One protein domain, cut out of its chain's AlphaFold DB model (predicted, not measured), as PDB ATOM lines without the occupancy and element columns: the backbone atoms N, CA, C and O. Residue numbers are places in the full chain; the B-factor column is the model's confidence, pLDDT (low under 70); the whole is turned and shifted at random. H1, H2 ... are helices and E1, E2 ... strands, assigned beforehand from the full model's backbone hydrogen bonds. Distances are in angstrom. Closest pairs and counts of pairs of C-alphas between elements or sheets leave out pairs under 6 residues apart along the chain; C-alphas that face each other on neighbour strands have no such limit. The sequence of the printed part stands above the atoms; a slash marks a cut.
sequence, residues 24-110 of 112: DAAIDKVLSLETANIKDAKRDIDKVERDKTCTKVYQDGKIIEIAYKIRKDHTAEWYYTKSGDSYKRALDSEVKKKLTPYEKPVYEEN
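What this domain is: This is residues 24 to 110 of the 112 residues of the protein "DUF4467 domain-containing protein" of Bacillus cereus VD045 (UniProt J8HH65). A strongly twisted, curled sheet of five strands wraps round one helix, H1, which lies over one of its faces. The small helix H2 only grazes the sheet, and a long link leads from it to E5 at the edge opposite E4. The 87 printed residues hold two named helices and five named strands, in the order H1, E1, E2, E3, E4, H2, E5, and the class is mixed. The sheet's order is E4, E3, E2, E1, E5, antiparallel throughout. The whole is compact, with a radius of gyration of the C-alphas of 12.5 A and spans of 34 by 27 by 23 A.

How they stand to each other: H1, residues 24 to 37, is on the sheet, and the two make two layers, a helix on one face of a sheet. E1, residues 53 to 58, E2, residues 63 to 71, E3, residues 74 to 83, and E4, residues 86 to 90, form a meander, each strand the antiparallel neighbour of the one before. Each successive pair is a hairpin: N 56 and O 65 are 2.9 A apart, N 66 and O 78 2.9 A, and N 81 and O 88 2.8 A, within hydrogen-bond range. The closest C-alphas of H1 and E4 are those of Val 30 and Tyr 87, 6.6 A apart. H2, residues 92 to 95, only grazes the sheet; its closest C-alpha pair with E3 is Asp 92 and Tyr 79, 6.7 A. E5, residues 107 to 109, is antiparallel to E1, with N 57 and O 107 at 2.8 A. In H1 every O i to N i+4 pair is within hydrogen-bond range; H2 is too short for one.

Where its parts are: H1 begins at C-alpha 24 (-48.630, 26.808, 13.725) and is 19.9 A long. E1 measures 15.9 A, E2 24.5 A, E3 28.4 A, E4 12.7 A, H2 5.2 A and E5 7.1 A. E5 ends at C-alpha 109 (-39.877, 24.541, 8.053).

The domain as a whole: The C-alphas of Asp 73 and Gly 84 are the two farthest apart, 35.1 A. The links H1 to E1 and H2 to E5 are long. The printed part has no cut, and no printed residue is under 70 in pLDDT.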
ATOM      1  N   ASP A  24     -49.335  26.188  12.586       94.25
ATOM      2  CA  ASP A  24     -48.630  26.808  13.725       94.25
ATOM      3  C   ASP A  24     -49.055  26.219  15.074       94.25
ATOM      4  O   ASP A  24     -48.230  25.716  15.834       94.25
ATOM      5  N   ALA A  25     -50.362  26.176  15.336       94.50
ATOM      6  CA  ALA A  25     -50.888  25.666  16.598       94.50
ATOM      7  C   ALA A  25     -50.577  24.175  16.828       94.50
ATOM      8  O   ALA A  25     -50.411  23.731  17.967       94.50
ATOM      9  N   ALA A  26     -50.520  23.381  15.755       96.38
ATOM     10  CA  ALA A  26     -50.201  21.961  15.842       96.38
ATOM     11  C   ALA A  26     -48.708  21.745  16.129       96.38
ATOM     12  O   ALA A  26     -48.358  20.911  16.967       96.38
ATOM     13  N   ILE A  27     -47.853  22.532  15.475       97.44
ATOM     14  CA  ILE A  27     -46.402  22.516  15.663       97.44
ATOM     15  C   ILE A  27     -46.060  22.957  17.083       97.44
ATOM     16  O   ILE A  27     -45.427  22.197  17.813       97.44
ATOM     17  N   ASP A  28     -46.568  24.106  17.532       96.44
ATOM     18  CA  ASP A  28     -46.313  24.628  18.879       96.44
ATOM     19  C   ASP A  28     -46.722  23.615  19.964       96.44
ATOM     20  O   ASP A  28     -46.012  23.411  20.955       96.44
ATOM     21  N   LYS A  29     -47.834  22.899  19.748       97.00
ATOM     22  CA  LYS A  29     -48.275  21.824  20.641       97.00
ATOM     23  C   LYS A  29     -47.297  20.649  20.672       97.00
ATOM     24  O   LYS A  29     -46.993  20.150  21.755       97.00
ATOM     25  N   VAL A  30     -46.805  20.198  19.517       98.25
ATOM     26  CA  VAL A  30     -45.814  19.113  19.436       98.25
ATOM     27  C   VAL A  30     -44.490  19.516  20.089       98.25
ATOM     28  O   VAL A  30     -43.957  18.746  20.887       98.25
ATOM     29  N   LEU A  31     -43.995  20.730  19.843       98.00
ATOM     30  CA  LEU A  31     -42.751  21.222  20.443       98.00
ATOM     31  C   LEU A  31     -42.866  21.387  21.963       98.00
ATOM     32  O   LEU A  31     -41.931  21.062  22.701       98.00
ATOM     33  N   SER A  32     -44.030  21.822  22.458       97.75
ATOM     34  CA  SER A  32     -44.306  21.872  23.896       97.75
ATOM     35  C   SER A  32     -44.319  20.477  24.527       97.75
ATOM     36  O   SER A  32     -43.787  20.309  25.627       97.75
ATOM     37  N   LEU A  33     -44.908  19.479  23.856       97.56
ATOM     38  CA  LEU A  33     -44.903  18.089  24.323       97.56
ATOM     39  C   LEU A  33     -43.483  17.516  24.343       97.56
ATOM     40  O   LEU A  33     -43.086  16.900  25.329       97.56
ATOM     41  N   GLU A  34     -42.700  17.749  23.291       97.75
ATOM     42  CA  GLU A  34     -41.316  17.283  23.229       97.75
ATOM     43  C   GLU A  34     -40.448  17.943  24.303       97.75
ATOM     44  O   GLU A  34     -39.703  17.249  24.992       97.75
ATOM     45  N   THR A  35     -40.600  19.252  24.513       97.69
ATOM     46  CA  THR A  35     -39.909  19.989  25.583       97.69
ATOM     47  C   THR A  35     -40.186  19.376  26.956       97.69
ATOM     48  O   THR A  35     -39.264  19.186  27.750       97.69
ATOM     49  N   ALA A  36     -41.440  19.006  27.233       96.81
ATOM     50  CA  ALA A  36     -41.786  18.306  28.466       96.81
ATOM     51  C   ALA A  36     -41.143  16.907  28.532       96.81
ATOM     52  O   ALA A  36     -40.607  16.531  29.573       96.81
ATOM     53  N   ASN A  37     -41.139  16.165  27.422       95.12
ATOM     54  CA  ASN A  37     -40.589  14.809  27.353       95.12
ATOM     55  C   ASN A  37     -39.065  14.752  27.543       95.12
ATOM     56  O   ASN A  37     -38.556  13.758  28.057       95.12
ATOM     57  N   ILE A  38     -38.322  15.784  27.134       95.31
ATOM     58  CA  ILE A  38     -36.858  15.809  27.288       95.31
ATOM     59  C   ILE A  38     -36.387  16.338  28.641       95.31
ATOM     60  O   ILE A  38     -35.185  16.315  28.901       95.31
ATOM     61  N   LYS A  39     -37.292  16.791  29.519       93.94
ATOM     62  CA  LYS A  39     -36.941  17.448  30.789       93.94
ATOM     63  C   LYS A  39     -36.046  16.604  31.707       93.94
ATOM     64  O   LYS A  39     -35.233  17.172  32.440       93.94
ATOM     65  N   ASP A  40     -36.124  15.282  31.614       91.75
ATOM     66  CA  ASP A  40     -35.307  14.362  32.416       91.75
ATOM     67  C   ASP A  40     -34.218  13.652  31.589       91.75
ATOM     68  O   ASP A  40     -33.445  12.845  32.104       91.75
ATOM     69  N   ALA A  41     -34.109  13.966  30.296       90.50
ATOM     70  CA  ALA A  41     -33.055  13.450  29.437       90.50
ATOM     71  C   ALA A  41     -31.750  14.235  29.634       90.50
ATOM     72  O   ALA A  41     -31.761  15.456  29.809       90.50
ATOM     73  N   LYS A  42     -30.603  13.554  29.500       92.44
ATOM     74  CA  LYS A  42     -29.303  14.223  29.327       92.44
ATOM     75  C   LYS A  42     -29.362  15.071  28.055       92.44
ATOM     76  O   LYS A  42     -29.511  14.498  26.979       92.44
ATOM     77  N   ARG A  43     -29.224  16.389  28.138       94.38
ATOM     78  CA  ARG A  43     -29.410  17.313  27.007       94.38
ATOM     79  C   ARG A  43     -28.568  18.573  27.183       94.38
ATOM     80  O   ARG A  43     -28.226  18.902  28.314       94.38
ATOM     81  N   ASP A  44     -28.312  19.259  26.075       96.56
ATOM     82  CA  ASP A  44     -27.609  20.551  26.038       96.56
ATOM     83  C   ASP A  44     -28.586  21.727  25.819       96.56
ATOM     84  O   ASP A  44     -28.158  22.872  25.699       96.56
ATOM     85  N   ILE A  45     -29.893  21.447  25.736       95.75
ATOM     86  CA  ILE A  45     -30.958  22.429  25.484       95.75
ATOM     87  C   ILE A  45     -31.989  22.422  26.614       95.75
ATOM     88  O   ILE A  45     -32.326  21.365  27.147       95.75
ATOM     89  N   ASP A  46     -32.557  23.580  26.943       94.94
ATOM     90  CA  ASP A  46     -33.622  23.671  27.954       94.94
ATOM     91  C   ASP A  46     -35.013  23.393  27.376       94.94
ATOM     92  O   ASP A  46     -35.876  22.841  28.059       94.94
ATOM     93  N   LYS A  47     -35.217  23.760  26.108       97.06
ATOM     94  CA  LYS A  47     -36.471  23.607  25.365       97.06
ATOM     95  C   LYS A  47     -36.192  23.306  23.897       97.06
ATOM     96  O   LYS A  47     -35.132  23.663  23.383       97.06
ATOM     97  N   VAL A  48     -37.160  22.692  23.224       97.56
ATOM     98  CA  VAL A  48     -37.119  22.514  21.770       97.56
ATOM     99  C   VAL A  48     -37.597  23.806  21.112       97.56
ATOM    100  O   VAL A  48     -38.770  24.165  21.210       97.56
ATOM    101  N   GLU A  49     -36.669  24.540  20.501       96.75
ATOM    102  CA  GLU A  49     -36.946  25.827  19.852       96.75
ATOM    103  C   GLU A  49     -37.367  25.616  18.398       96.75
ATOM    104  O   GLU A  49     -36.710  24.883  17.657       96.75
ATOM    105  N   ARG A  50     -38.469  26.252  17.993       96.94
ATOM    106  CA  ARG A  50     -39.076  26.071  16.669       96.94
ATOM    107  C   ARG A  50     -38.133  26.451  15.529       96.94
ATOM    108  O   ARG A  50     -37.966  25.680  14.596       96.94
ATOM    109  N   ASP A  51     -37.460  27.588  15.660       96.12
ATOM    110  CA  ASP A  51     -36.472  28.118  14.711       96.12
ATOM    111  C   ASP A  51     -35.220  27.236  14.560       96.12
ATOM    112  O   ASP A  51     -34.475  27.382  13.595       96.12
ATOM    113  N   LYS A  52     -34.991  26.301  15.490       96.31
ATOM    114  CA  LYS A  52     -33.878  25.335  15.473       96.31
ATOM    115  C   LYS A  52     -34.336  23.894  15.235       96.31
ATOM    116  O   LYS A  52     -33.550  22.964  15.434       96.31
ATOM    117  N   THR A  53     -35.600  23.704  14.866       98.00
ATOM    118  CA  THR A  53     -36.215  22.389  14.695       98.00
ATOM    119  C   THR A  53     -36.731  22.239  13.277       98.00
ATOM    120  O   THR A  53     -37.715  22.881  12.906       98.00
ATOM    121  N   CYS A  54     -36.112  21.338  12.518       98.19
ATOM    122  CA  CYS A  54     -36.667  20.886  11.251       98.19
ATOM    123  C   CYS A  54     -38.005  20.212  11.535       98.19
ATOM    124  O   CYS A  54     -38.066  19.233  12.282       98.19
ATOM    125  N   THR A  55     -39.072  20.763  10.972       98.25
ATOM    126  CA  THR A  55     -40.432  20.289  11.198       98.25
ATOM    127  C   THR A  55     -41.067  19.960   9.865       98.25
ATOM    128  O   THR A  55     -41.115  20.802   8.973       98.25
ATOM    129  N   LYS A  56     -41.601  18.745   9.743       97.44
ATOM    130  CA  LYS A  56     -42.330  18.291   8.557       97.44
ATOM    131  C   LYS A  56     -43.715  17.820   8.949       97.44
ATOM    132  O   LYS A  56     -43.885  17.039   9.884       97.44
ATOM    133  N   VAL A  57     -44.721  18.265   8.212       97.00
ATOM    134  CA  VAL A  57     -46.121  17.915   8.445       97.00
ATOM    135  C   VAL A  57     -46.612  17.038   7.306       97.00
ATOM    136  O   VAL A  57     -46.487  17.399   6.141       97.00
ATOM    137  N   TYR A  58     -47.235  15.913   7.639       96.00
ATOM    138  CA  TYR A  58     -47.804  14.970   6.684       96.00
ATOM    139  C   TYR A  58     -49.297  14.780   6.936       96.00
ATOM    140  O   TYR A  58     -49.794  14.963   8.053       96.00
ATOM    141  N   GLN A  59     -50.008  14.362   5.885       94.69
ATOM    142  CA  GLN A  59     -51.427  14.003   5.947       94.69
ATOM    143  C   GLN A  59     -52.292  15.071   6.639       94.69
ATOM    144  O   GLN A  59     -53.128  14.732   7.478       94.69
ATOM    145  N   ASP A  60     -52.072  16.346   6.299       93.88
ATOM    146  CA  ASP A  60     -52.831  17.492   6.825       93.88
ATOM    147  C   ASP A  60     -52.797  17.578   8.366       93.88
ATOM    148  O   ASP A  60     -53.812  17.566   9.064       93.88
ATOM    149  N   GLY A  61     -51.588  17.552   8.937       94.94
ATOM    150  CA  GLY A  61     -51.385  17.673  10.384       94.94
ATOM    151  C   GLY A  61     -51.631  16.392  11.183       94.94
ATOM    152  O   GLY A  61     -51.521  16.419  12.411       94.94
ATOM    153  N   LYS A  62     -51.959  15.261  10.544       96.38
ATOM    154  CA  LYS A  62     -52.132  13.978  11.254       96.38
ATOM    155  C   LYS A  62     -50.815  13.405  11.760       96.38
ATOM    156  O   LYS A  62     -50.828  12.684  12.760       96.38
ATOM    157  N   ILE A  63     -49.712  13.700  11.076       97.56
ATOM    158  CA  ILE A  63     -48.365  13.267  11.447       97.56
ATOM    159  C   ILE A  63     -47.447  14.487  11.377       97.56
ATOM    160  O   ILE A  63     -47.467  15.215  10.387       97.56
ATOM    161  N   ILE A  64     -46.659  14.703  12.426       98.00
ATOM    162  CA  ILE A  64     -45.631  15.743  12.487       98.00
ATOM    163  C   ILE A  64     -44.307  15.069  12.837       98.00
ATOM    164  O   ILE A  64     -44.217  14.375  13.849       98.00
ATOM    165  N   GLU A  65     -43.306  15.242  11.988       97.75
ATOM    166  CA  GLU A  65     -41.912  14.880  12.240       97.75
ATOM    167  C   GLU A  65     -41.192  16.114  12.776       97.75
ATOM    168  O   GLU A  65     -41.360  17.210  12.237       97.75
ATOM    169  N   ILE A  66     -40.403  15.931  13.831       98.31
ATOM    170  CA  ILE A  66     -39.493  16.949  14.348       98.31
ATOM    171  C   ILE A  66     -38.078  16.387  14.404       98.31
ATOM    172  O   ILE A  66     -37.873  15.265  14.869       98.31
ATOM    173  N   ALA A  67     -37.105  17.189  13.985       98.00
ATOM    174  CA  ALA A  67     -35.689  16.888  14.106       98.00
ATOM    175  C   ALA A  67     -34.940  18.098  14.677       98.00
ATOM    176  O   ALA A  67     -34.980  19.194  14.118       98.00
ATOM    177  N   TYR A  68     -34.260  17.909  15.807       97.75
ATOM    178  CA  TYR A  68     -33.571  18.984  16.525       97.75
ATOM    179  C   TYR A  68     -32.316  18.470  17.238       97.75
ATOM    180  O   TYR A  68     -32.213  17.297  17.610       97.75
ATOM    181  N   LYS A  69     -31.342  19.353  17.466       96.62
ATOM    182  CA  LYS A  69     -30.124  19.014  18.217       96.62
ATOM    183  C   LYS A  69     -30.411  18.984  19.713       96.62
ATOM    184  O   LYS A  69     -30.468  20.027  20.354       96.62
ATOM    185  N   ILE A  70     -30.550  17.789  20.285       96.12
ATOM    186  CA  ILE A  70     -30.666  17.619  21.741       96.12
ATOM    187  C   ILE A  70     -29.304  17.766  22.439       96.12
ATOM    188  O   ILE A  70     -29.245  18.123  23.616       96.12
ATOM    189  N   ARG A  71     -28.208  17.483  21.719       95.88
ATOM    190  CA  ARG A  71     -26.817  17.718  22.140       95.88
ATOM    191  C   ARG A  71     -25.985  18.195  20.953       95.88
ATOM    192  O   ARG A  71     -26.398  17.998  19.811       95.88
ATOM    193  N   LYS A  72     -24.797  18.749  21.208       91.50
ATOM    194  CA  LYS A  72     -23.890  19.294  20.175       91.50
ATOM    195  C   LYS A  72     -23.737  18.388  18.942       91.50
ATOM    196  O   LYS A  72     -23.891  18.863  17.817       91.50
ATOM    197  N   ASP A  73     -23.511  17.096  19.179       92.69
ATOM    198  CA  ASP A  73     -23.241  16.088  18.144       92.69
ATOM    199  C   ASP A  73     -24.371  15.050  18.013       92.69
ATOM    200  O   ASP A  73     -24.165  13.952  17.497       92.69
ATOM    201  N   HIS A  74     -25.571  15.356  18.523       94.69
ATOM    202  CA  HIS A  74     -26.701  14.429  18.481       94.69
ATOM    203  C   HIS A  74     -28.009  15.133  18.120       94.69
ATOM    204  O   HIS A  74     -28.546  15.927  18.898       94.69
ATOM    205  N   THR A  75     -28.539  14.772  16.953       96.06
ATOM    206  CA  THR A  75     -29.892  15.119  16.516       96.06
ATOM    207  C   THR A  75     -30.860  14.041  16.984       96.06
ATOM    208  O   THR A  75     -30.624  12.854  16.761       96.06
ATOM    209  N   ALA A  76     -31.932  14.461  17.645       95.88
ATOM    210  CA  ALA A  76     -33.079  13.620  17.936       95.88
ATOM    211  C   ALA A  76     -34.122  13.817  16.834       95.88
ATOM    212  O   ALA A  76     -34.367  14.949  16.424       95.88
ATOM    213  N   GLU A  77     -34.731  12.723  16.388       96.94
ATOM    214  CA  GLU A  77     -35.802  12.712  15.394       96.94
ATOM    215  C   GLU A  77     -36.992  11.944  15.967       96.94
ATOM    216  O   GLU A  77     -36.839  10.824  16.466       96.94
ATOM    217  N   TRP A  78     -38.174  12.556  15.935       97.31
ATOM    218  CA  TRP A  78     -39.384  11.976  16.504       97.31
ATOM    219  C   TRP A  78     -40.604  12.240  15.640       97.31
ATOM    220  O   TRP A  78     -40.796  13.335  15.117       97.31
ATOM    221  N   TYR A  79     -41.490  11.249  15.603       97.69
ATOM    222  CA  TYR A  79     -42.804  11.371  14.994       97.69
ATOM    223  C   TYR A  79     -43.884  11.558  16.049       97.69
ATOM    224  O   TYR A  79     -43.916  10.869  17.070       97.69
ATOM    225  N   TYR A  80     -44.826  12.441  15.754       98.00
ATOM    226  CA  TYR A  80     -46.015  12.700  16.545       98.00
ATOM    227  C   TYR A  80     -47.258  12.455  15.704       98.00
ATOM    228  O   TYR A  80     -47.401  12.996  14.612       98.00
ATOM    229  N   THR A  81     -48.184  11.650  16.221       97.38
ATOM    230  CA  THR A  81     -49.460  11.359  15.558       97.38
ATOM    231  C   THR A  81     -50.614  12.011  16.300       97.38
ATOM    232  O   THR A  81     -50.662  11.996  17.534       97.38
ATOM    233  N   LYS A  82     -51.550  12.590  15.547       96.31
ATOM    234  CA  LYS A  82     -52.743  13.230  16.101       96.31
ATOM    235  C   LYS A  82     -53.659  12.184  16.750       96.31
ATOM    236  O   LYS A  82     -53.964  11.149  16.159       96.31
ATOM    237  N   SER A  83     -54.106  12.460  17.970       92.62
ATOM    238  CA  SER A  83     -55.004  11.627  18.773       92.62
ATOM    239  C   SER A  83     -56.056  12.532  19.419       92.62
ATOM    240  O   SER A  83     -55.797  13.171  20.440       92.62
ATOM    241  N   GLY A  84     -57.228  12.625  18.781       91.50
ATOM    242  CA  GLY A  84     -58.245  13.625  19.122       91.50
ATOM    243  C   GLY A  84     -57.697  15.039  18.930       91.50
ATOM    244  O   GLY A  84     -57.139  15.353  17.877       91.50
ATOM    245  N   ASP A  85     -57.786  15.852  19.981       89.12
ATOM    246  CA  ASP A  85     -57.256  17.218  19.991       89.12
ATOM    247  C   ASP A  85     -55.773  17.294  20.371       89.12
ATOM    248  O   ASP A  85     -55.214  18.386  20.422       89.12
ATOM    249  N   SER A  86     -55.112  16.172  20.678       92.75
ATOM    250  CA  SER A  86     -53.707  16.130  21.109       92.75
ATOM    251  C   SER A  86     -52.805  15.368  20.141       92.75
ATOM    252  O   SER A  86     -53.254  14.847  19.123       92.75
ATOM    253  N   TYR A  87     -51.521  15.290  20.481       97.06
ATOM    254  CA  TYR A  87     -50.516  14.503  19.783       97.06
ATOM    255  C   TYR A  87     -49.869  13.504  20.734       97.06
ATOM    256  O   TYR A  87     -49.756  13.743  21.936       97.06
ATOM    257  N   LYS A  88     -49.447  12.367  20.184       96.56
ATOM    258  CA  LYS A  88     -48.685  11.341  20.898       96.56
ATOM    259  C   LYS A  88     -47.462  10.974  20.085       96.56
ATOM    260  O   LYS A  88     -47.572  10.813  18.867       96.56
ATOM    261  N   ARG A  89     -46.326  10.811  20.762       95.69
ATOM    262  CA  ARG A  89     -45.119  10.273  20.137       95.69
ATOM    263  C   ARG A  89     -45.436   8.883  19.580       95.69
ATOM    264  O   ARG A  89     -46.061   8.076  20.267       95.69
ATOM    265  N   ALA A  90     -45.044   8.638  18.340       94.12
ATOM    266  CA  ALA A  90     -45.240   7.380  17.639       94.12
ATOM    267  C   ALA A  90     -43.891   6.753  17.303       94.12
ATOM    268  O   ALA A  90     -42.886   7.448  17.135       94.12
ATOM    269  N   LEU A  91     -43.877   5.427  17.198       91.62
ATOM    270  CA  LEU A  91     -42.697   4.717  16.726       91.62
ATOM    271  C   LEU A  91     -42.551   4.919  15.216       91.62
ATOM    272  O   LEU A  91     -43.535   4.881  14.475       91.62
ATOM    273  N   ASP A  92     -41.311   5.049  14.752       88.75
ATOM    274  CA  ASP A  92     -40.979   5.136  13.325       88.75
ATOM    275  C   ASP A  92     -41.621   3.989  12.515       88.75
ATOM    276  O   ASP A  92     -42.236   4.201  11.472       88.75
ATOM    277  N   SER A  93     -41.609   2.767  13.059       89.75
ATOM    278  CA  SER A  93     -42.227   1.593  12.429       89.75
ATOM    279  C   SER A  93     -43.754   1.680  12.290       89.75
ATOM    280  O   SER A  93     -44.325   1.041  11.406       89.75
ATOM    281  N   GLU A  94     -44.438   2.449  13.140       90.12
ATOM    282  CA  GLU A  94     -45.881   2.685  13.047       90.12
ATOM    283  C   GLU A  94     -46.200   3.766  12.017       90.12
ATOM    284  O   GLU A  94     -47.183   3.653  11.283       90.12
ATOM    285  N   VAL A  95     -45.361   4.800  11.945       90.88
ATOM    286  CA  VAL A  95     -45.510   5.905  10.994       90.88
ATOM    287  C   VAL A  95     -45.209   5.435   9.574       90.88
ATOM    288  O   VAL A  95     -46.001   5.701   8.673       90.88
ATOM    289  N   LYS A  96     -44.169   4.618   9.377       87.31
ATOM    290  CA  LYS A  96     -43.829   4.004   8.079       87.31
ATOM    291  C   LYS A  96     -44.917   3.097   7.501       87.31
ATOM    292  O   LYS A  96     -44.932   2.858   6.303       87.31
ATOM    293  N   LYS A  97     -45.839   2.586   8.326       90.06
ATOM    294  CA  LYS A  97     -47.025   1.849   7.842       90.06
ATOM    295  C   LYS A  97     -48.132   2.777   7.337       90.06
ATOM    296  O   LYS A  97     -49.018   2.321   6.621       90.06
ATOM    297  N   LYS A  98     -48.124   4.043   7.766       89.50
ATOM    298  CA  LYS A  98     -49.125   5.066   7.425       89.50
ATOM    299  C   LYS A  98     -48.669   5.972   6.289       89.50
ATOM    300  O   LYS A  98     -49.528   6.454   5.559       89.50
ATOM    301  N   LEU A  99     -47.363   6.210   6.173       89.00
ATOM    302  CA  LEU A  99     -46.760   6.969   5.086       89.00
ATOM    303  C   LEU A  99     -46.377   6.041   3.938       89.00
ATOM    304  O   LEU A  99     -45.833   4.957   4.149       89.00
ATOM    305  N   THR A 100     -46.623   6.477   2.707       85.50
ATOM    306  CA  THR A 100     -46.034   5.797   1.546       85.50
ATOM    307  C   THR A 100     -44.525   6.087   1.468       85.50
ATOM    308  O   THR A 100     -44.093   7.144   1.930       85.50
ATOM    309  N   PRO A 101     -43.698   5.213   0.854       77.44
ATOM    310  CA  PRO A 101     -42.240   5.401   0.783       77.44
ATOM    311  C   PRO A 101     -41.768   6.719   0.146       77.44
ATOM    312  O   PRO A 101     -40.605   7.083   0.287       77.44
ATOM    313  N   TYR A 102     -42.653   7.418  -0.570       82.00
ATOM    314  CA  TYR A 102     -42.366   8.664  -1.284       82.00
ATOM    315  C   TYR A 102     -43.311   9.802  -0.880       82.00
ATOM    316  O   TYR A 102     -43.434  10.791  -1.607       82.00
ATOM    317  N   GLU A 103     -44.021   9.653   0.239       90.81
ATOM    318  CA  GLU A 103     -44.932  10.686   0.715       90.81
ATOM    319  C   GLU A 103     -44.142  11.932   1.108       90.81
ATOM    320  O   GLU A 103     -43.278  11.894   1.984       90.81
ATOM    321  N   LYS A 104     -44.428  13.043   0.430       92.94
ATOM    322  CA  LYS A 104     -43.826  14.337   0.740       92.94
ATOM    323  C   LYS A 104     -44.625  15.034   1.839       92.94
ATOM    324  O   LYS A 104     -45.848  14.864   1.888       92.94
ATOM    325  N   PRO A 105     -43.970  15.839   2.688       94.62
ATOM    326  CA  PRO A 105     -44.699  16.669   3.625       94.62
ATOM    327  C   PRO A 105     -45.584  17.674   2.881       94.62
ATOM    328  O   PRO A 105     -45.230  18.182   1.816       94.62
ATOM    329  N   VAL A 106     -46.750  17.959   3.455       95.06
ATOM    330  CA  VAL A 106     -47.647  19.033   3.007       95.06
ATOM    331  C   VAL A 106     -47.184  20.404   3.502       95.06
ATOM    332  O   VAL A 106     -47.656  21.423   3.004       95.06
ATOM    333  N   TYR A 107     -46.271  20.428   4.477       95.19
ATOM    334  CA  TYR A 107     -45.612  21.624   4.988       95.19
ATOM    335  C   TYR A 107     -44.265  21.275   5.633       95.19
ATOM    336  O   TYR A 107     -44.150  20.236   6.282       95.19
ATOM    337  N   GLU A 108     -43.270  22.142   5.463       96.00
ATOM    338  CA  GLU A 108     -41.920  21.990   6.009       96.00
ATOM    339  C   GLU A 108     -41.371  23.353   6.464       96.00
ATOM    340  O   GLU A 108     -41.616  24.368   5.806       96.00
ATOM    341  N   GLU A 109     -40.632  23.375   7.575       94.81
ATOM    342  CA  GLU A 109     -39.877  24.541   8.053       94.81
ATOM    343  C   GLU A 109     -38.536  24.130   8.684       94.81
ATOM    344  O   GLU A 109     -38.429  23.069   9.299       94.81
ATOM    345  N   ASN A 110     -37.523  24.997   8.556       94.50
ATOM    346  CA  ASN A 110     -36.218  24.911   9.236       94.50
ATOM    347  C   ASN A 110     -35.431  23.599   8.998       94.50
ATOM    348  O   ASN A 110     -34.742  23.118   9.896       94.50
TER     349      ASN A 110